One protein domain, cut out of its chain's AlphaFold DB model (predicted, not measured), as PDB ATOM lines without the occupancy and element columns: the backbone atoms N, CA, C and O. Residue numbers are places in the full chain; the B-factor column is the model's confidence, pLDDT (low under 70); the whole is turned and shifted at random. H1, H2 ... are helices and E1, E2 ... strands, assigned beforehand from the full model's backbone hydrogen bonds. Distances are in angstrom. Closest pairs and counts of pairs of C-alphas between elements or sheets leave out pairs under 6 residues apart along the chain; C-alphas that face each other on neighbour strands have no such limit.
ATOM      1  N   GLU A  53     -21.635 -44.332  24.720       85.44
ATOM      2  CA  GLU A  53     -20.859 -44.530  25.959       85.44
ATOM      3  C   GLU A  53     -19.337 -44.350  25.795       85.44
ATOM      4  O   GLU A  53     -18.618 -44.189  26.776       85.44
ATOM      5  N   ASN A  54     -18.822 -44.405  24.562       86.94
ATOM      6  CA  ASN A  54     -17.380 -44.400  24.273       86.94
ATOM      7  C   ASN A  54     -16.898 -43.114  23.585       86.94
ATOM      8  O   ASN A  54     -15.793 -43.076  23.022       86.94
ATOM      9  N   LEU A  55     -17.733 -42.076  23.563       89.81
ATOM     10  CA  LEU A  55     -17.497 -40.889  22.758       89.81
ATOM     11  C   LEU A  55     -16.431 -39.998  23.400       89.81
ATOM     12  O   LEU A  55     -16.655 -39.357  24.411       89.81
ATOM     13  N   LYS A  56     -15.266 -39.883  22.763       91.56
ATOM     14  CA  LYS A  56     -14.140 -39.088  23.287       91.56
ATOM     15  C   LYS A  56     -14.064 -37.692  22.694       91.56
ATOM     16  O   LYS A  56     -13.412 -36.806  23.248       91.56
ATOM     17  N   THR A  57     -14.621 -37.507  21.501       94.06
ATOM     18  CA  THR A  57     -14.518 -36.256  20.746       94.06
ATOM     19  C   THR A  57     -15.850 -35.870  20.126       94.06
ATOM     20  O   THR A  57     -16.421 -36.626  19.340       94.06
ATOM     21  N   VAL A  58     -16.290 -34.645  20.408       94.38
ATOM     22  CA  VAL A  58     -17.512 -34.060  19.857       94.38
ATOM     23  C   VAL A  58     -17.201 -32.697  19.250       94.38
ATOM     24  O   VAL A  58     -16.735 -31.781  19.927       94.38
ATOM     25  N   VAL A  59     -17.479 -32.543  17.956       96.75
ATOM     26  CA  VAL A  59     -17.346 -31.259  17.253       96.75
ATOM     27  C   VAL A  59     -18.710 -30.799  16.766       96.75
ATOM     28  O   VAL A  59     -19.301 -31.426  15.890       96.75
ATOM     29  N   LEU A  60     -19.179 -29.669  17.291       94.69
ATOM     30  CA  LEU A  60     -20.413 -28.999  16.887       94.69
ATOM     31  C   LEU A  60     -20.056 -27.627  16.308       94.69
ATOM     32  O   LEU A  60     -19.819 -26.653  17.032       94.69
ATOM     33  N   GLN A  61     -19.992 -27.556  14.978       95.19
ATOM     34  CA  GLN A  61     -19.591 -26.357  14.252       95.19
ATOM     35  C   GLN A  61     -20.715 -25.838  13.354       95.19
ATOM     36  O   GLN A  61     -21.213 -26.537  12.477       95.19
ATOM     37  N   ASN A  62     -21.069 -24.563  13.510       92.19
ATOM     38  CA  ASN A  62     -22.121 -23.881  12.758       92.19
ATOM     39  C   ASN A  62     -23.474 -24.624  12.801       92.19
ATOM     40  O   ASN A  62     -24.230 -24.599  11.824       92.19
ATOM     41  N   CYS A  63     -23.780 -25.282  13.924       90.06
ATOM     42  CA  CYS A  63     -25.047 -25.983  14.135       90.06
ATOM     43  C   CYS A  63     -26.200 -25.037  14.483       90.06
ATOM     44  O   CYS A  63     -27.331 -25.338  14.133       90.06
ATOM     45  N   ARG A  64     -25.918 -23.871  15.083       89.69
ATOM     46  CA  ARG A  64     -26.892 -22.799  15.358       89.69
ATOM     47  C   ARG A  64     -28.202 -23.290  16.010       89.69
ATOM     48  O   ARG A  64     -29.276 -22.881  15.573       89.69
ATOM     49  N   PHE A  65     -28.113 -24.142  17.027       87.12
ATOM     50  CA  PHE A  65     -29.262 -24.597  17.815       87.12
ATOM     51  C   PHE A  65     -29.938 -23.431  18.545       87.12
ATOM     52  O   PHE A  65     -29.297 -22.409  18.815       87.12
ATOM     53  N   LEU A  66     -31.220 -23.550  18.886       87.31
ATOM     54  CA  LEU A  66     -31.812 -22.628  19.856       87.31
ATOM     55  C   LEU A  66     -31.133 -22.822  21.226       87.31
ATOM     56  O   LEU A  66     -30.616 -23.907  21.492       87.31
ATOM     57  N   PRO A  67     -31.087 -21.795  22.098       87.50
ATOM     58  CA  PRO A  67     -30.424 -21.911  23.398       87.50
ATOM     59  C   PRO A  67     -30.897 -23.101  24.244       87.50
ATOM     60  O   PRO A  67     -30.059 -23.808  24.797       87.50
ATOM     61  N   ASN A  68     -32.211 -23.351  24.296       87.56
ATOM     62  CA  ASN A  68     -32.784 -24.456  25.071       87.56
ATOM     63  C   ASN A  68     -32.414 -25.818  24.467       87.56
ATOM     64  O   ASN A  68     -31.873 -26.665  25.170       87.56
ATOM     65  N   ASP A  69     -32.590 -25.994  23.158       88.44
ATOM     66  CA  ASP A  69     -32.208 -27.220  22.442       88.44
ATOM     67  C   ASP A  69     -30.715 -27.524  22.608       88.44
ATOM     68  O   ASP A  69     -30.311 -28.655  22.870       88.44
ATOM     69  N   GLY A  70     -29.877 -26.490  22.486       89.94
ATOM     70  CA  GLY A  70     -28.438 -26.608  22.682       89.94
ATOM     71  C   GLY A  70     -28.085 -27.049  24.103       89.94
ATOM     72  O   GLY A  70     -27.178 -27.861  24.277       89.94
ATOM     73  N   LEU A  71     -28.808 -26.560  25.113       91.50
ATOM     74  CA  LEU A  71     -28.625 -26.991  26.496       91.50
ATOM     75  C   LEU A  71     -29.001 -28.466  26.685       91.50
ATOM     76  O   LEU A  71     -28.229 -29.199  27.298       91.50
ATOM     77  N   GLU A  72     -30.132 -28.917  26.142       92.06
ATOM     78  CA  GLU A  72     -30.551 -30.325  26.229       92.06
ATOM     79  C   GLU A  72     -29.572 -31.263  25.510       92.06
ATOM     80  O   GLU A  72     -29.211 -32.316  26.036       92.06
ATOM     81  N   ILE A  73     -29.036 -30.845  24.360       92.06
ATOM     82  CA  ILE A  73     -27.985 -31.593  23.658       92.06
ATOM     83  C   ILE A  73     -26.711 -31.682  24.506       92.06
ATOM     84  O   ILE A  73     -26.117 -32.753  24.602       92.06
ATOM     85  N   LEU A  74     -26.283 -30.587  25.147       92.19
ATOM     86  CA  LEU A  74     -25.113 -30.619  26.033       92.19
ATOM     87  C   LEU A  74     -25.346 -31.513  27.251       92.19
ATOM     88  O   LEU A  74     -24.449 -32.266  27.620       92.19
ATOM     89  N   LYS A  75     -26.543 -31.482  27.847       91.44
ATOM     90  CA  LYS A  75     -26.906 -32.417  28.920       91.44
ATOM     91  C   LYS A  75     -26.785 -33.860  28.442       91.44
ATOM     92  O   LYS A  75     -26.153 -34.642  29.133       91.44
ATOM     93  N   ALA A  76     -27.310 -34.199  27.265       90.62
ATOM     94  CA  ALA A  76     -27.205 -35.550  26.713       90.62
ATOM     95  C   ALA A  76     -25.744 -35.986  26.504       90.62
ATOM     96  O   ALA A  76     -25.379 -37.103  26.859       90.62
ATOM     97  N   ILE A  77     -24.909 -35.078  25.989       90.19
ATOM     98  CA  ILE A  77     -23.470 -35.290  25.790       90.19
ATOM     99  C   ILE A  77     -22.767 -35.587  27.120       90.19
ATOM    100  O   ILE A  77     -22.020 -36.551  27.195       90.19
ATOM    101  N   PHE A  78     -23.005 -34.789  28.165       85.38
ATOM    102  CA  PHE A  78     -22.311 -34.944  29.449       85.38
ATOM    103  C   PHE A  78     -22.926 -36.006  30.370       85.38
ATOM    104  O   PHE A  78     -22.225 -36.556  31.215       85.38
ATOM    105  N   HIS A  79     -24.220 -36.303  30.239       77.38
ATOM    106  CA  HIS A  79     -24.915 -37.249  31.116       77.38
ATOM    107  C   HIS A  79     -24.495 -38.698  30.857       77.38
ATOM    108  O   HIS A  79     -24.365 -39.469  31.803       77.38
ATOM    109  N   CYS A  80     -24.230 -39.055  29.600       62.91
ATOM    110  CA  CYS A  80     -23.825 -40.416  29.234       62.91
ATOM    111  C   CYS A  80     -22.313 -40.622  29.217       62.91
ATOM    112  O   CYS A  80     -21.837 -41.724  28.964       62.91
ATOM    113  N   ASP A  81     -21.560 -39.568  29.511       59.88
ATOM    114  CA  ASP A  81     -20.133 -39.554  29.269       59.88
ATOM    115  C   ASP A  81     -19.335 -40.422  30.250       59.88
ATOM    116  O   ASP A  81     -18.228 -40.834  29.942       59.88
ATOM    117  N   SER A  82     -19.805 -40.655  31.479       62.28
ATOM    118  CA  SER A  82     -18.927 -41.163  32.557       62.28
ATOM    119  C   SER A  82     -17.561 -40.424  32.640       62.28
ATOM    120  O   SER A  82     -16.599 -40.960  33.188       62.28
ATOM    121  N   ASN A  83     -17.478 -39.188  32.114       66.31
ATOM    122  CA  ASN A  83     -16.271 -38.379  31.863       66.31
ATOM    123  C   ASN A  83     -15.276 -38.891  30.783       66.31
ATOM    124  O   ASN A  83     -14.069 -38.680  30.914       66.31
ATOM    125  N   THR A  84     -15.724 -39.565  29.723       80.38
ATOM    126  CA  THR A  84     -14.886 -40.004  28.588       80.38
ATOM    127  C   THR A  84     -14.611 -38.936  27.517       80.38
ATOM    128  O   THR A  84     -13.657 -39.099  26.745       80.38
ATOM    129  N   ILE A  85     -15.370 -37.838  27.455       88.56
ATOM    130  CA  ILE A  85     -15.190 -36.761  26.482       88.56
ATOM    131  C   ILE A  85     -13.964 -35.958  26.882       88.56
ATOM    132  O   ILE A  85     -13.939 -35.211  27.856       88.56
ATOM    133  N   ILE A  86     -12.942 -36.065  26.043       89.50
ATOM    134  CA  ILE A  86     -11.681 -35.341  26.198       89.50
ATOM    135  C   ILE A  86     -11.718 -34.052  25.371       89.50
ATOM    136  O   ILE A  86     -11.171 -33.030  25.774       89.50
ATOM    137  N   ASN A  87     -12.379 -34.087  24.208       93.19
ATOM    138  CA  ASN A  87     -12.378 -32.985  23.252       93.19
ATOM    139  C   ASN A  87     -13.804 -32.559  22.885       93.19
ATOM    140  O   ASN A  87     -14.473 -33.228  22.095       93.19
ATOM    141  N   LEU A  88     -14.234 -31.397  23.378       94.00
ATOM    142  CA  LEU A  88     -15.489 -30.757  22.984       94.00
ATOM    143  C   LEU A  88     -15.211 -29.443  22.245       94.00
ATOM    144  O   LEU A  88     -14.628 -28.513  22.797       94.00
ATOM    145  N   THR A  89     -15.652 -29.343  20.989       96.19
ATOM    146  CA  THR A  89     -15.561 -28.108  20.194       96.19
ATOM    147  C   THR A  89     -16.948 -27.545  19.915       96.19
ATOM    148  O   THR A  89     -17.738 -28.170  19.209       96.19
ATOM    149  N   LEU A  90     -17.210 -26.325  20.393       95.44
ATOM    150  CA  LEU A  90     -18.462 -25.595  20.184       95.44
ATOM    151  C   LEU A  90     -18.184 -24.281  19.440       95.44
ATOM    152  O   LEU A  90     -17.837 -23.271  20.048       95.44
ATOM    153  N   ARG A  91     -18.341 -24.258  18.111       95.19
ATOM    154  CA  ARG A  91     -18.120 -23.040  17.302       95.19
ATOM    155  C   ARG A  91     -19.378 -22.677  16.535       95.19
ATOM    156  O   ARG A  91     -19.792 -23.425  15.664       95.19
ATOM    157  N   GLY A  92     -19.988 -21.524  16.814       91.88
ATOM    158  CA  GLY A  92     -21.291 -21.195  16.214       91.88
ATOM    159  C   GLY A  92     -22.366 -22.234  16.575       91.88
ATOM    160  O   GLY A  92     -23.208 -22.578  15.742       91.88
ATOM    161  N   PHE A  93     -22.258 -22.786  17.788       90.25
ATOM    162  CA  PHE A  93     -23.120 -23.836  18.320       90.25
ATOM    163  C   PHE A  93     -24.546 -23.327  18.540       90.25
ATOM    164  O   PHE A  93     -25.481 -23.943  18.041       90.25
ATOM    165  N   LEU A  94     -24.695 -22.171  19.188       89.88
ATOM    166  CA  LEU A  94     -25.987 -21.531  19.418       89.88
ATOM    167  C   LEU A  94     -26.323 -20.526  18.314       89.88
ATOM    168  O   LEU A  94     -25.453 -19.856  17.748       89.88
ATOM    169  N   SER A  95     -27.609 -20.417  18.011       86.25
ATOM    170  CA  SER A  95     -28.179 -19.298  17.277       86.25
ATOM    171  C   SER A  95     -28.174 -18.066  18.183       86.25
ATOM    172  O   SER A  95     -28.387 -18.157  19.391       86.25
ATOM    173  N   LYS A  96     -27.888 -16.892  17.614       75.44
ATOM    174  CA  LYS A  96     -28.046 -15.641  18.359       75.44
ATOM    175  C   LYS A  96     -29.541 -15.432  18.568       75.44
ATOM    176  O   LYS A  96     -30.270 -15.314  17.582       75.44
TER     177      LYS A  96
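What this domain is: This is residues 53 to 96 of the 101 residues of an uncharacterized protein of Araneus ventricosus (UniProt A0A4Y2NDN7). Two short parallel strands, E1 and E2, lie side by side as a small ribbon, and one helix, H1, lies lengthwise over one face of it, running back against the strands, while the other face is bare. The strands and the helix run along the longest axis, and the links 62 to 66 and 80 to 86 join the two layers at opposite ends. The printed part has 44 residues, with one named helix and two named strands in the order E1, H1, E2, and its class is mixed, helices and strands. It is compact, with a radius of gyration of the C-alphas of 10.6 A, and elongated, with spans of 30 by 17 by 10 A.

Where its parts are: E1 is residues 57 to 61, beginning at C-alpha 57 (-14.518, -36.256, 20.746), and is 12.9 A long from first to last C-alpha. H1 is residues 67 to 79, 18.0 A long, with C-alpha 67 at (-30.424, -21.911, 23.398). E2 is residues 87 to 91, 12.9 A long, ending at C-alpha 91 (-18.120, -23.040, 17.302).

How they stand to each other: E1 and E2 are parallel neighbours, with 3 degrees between their directions. The C-alphas of Thr 57 and Asn 87, which face each other, are 4.6 A apart. N 60 and O 89 are within hydrogen-bond range at 2.8 A, and so are N 91 and O 60 at 3.0 A. E1, H1 and E2 form a strand-helix-strand unit, two parallel neighbour strands with a helix between them along the chain, and its crossover is right-handed. In H1 every O i to N i+4 pair is within hydrogen-bond range.

The domain as a whole: The two C-alphas farthest apart, those of Asn 54 and Lys 96, are 31.2 A apart. The printed part has no cut. The link from E1 to H1 is tight, with 5 residues, and that from H1 to E2 is short, with 7. The mean pLDDT of the printed part is 87.5, and residues 80 to 83 are under 70.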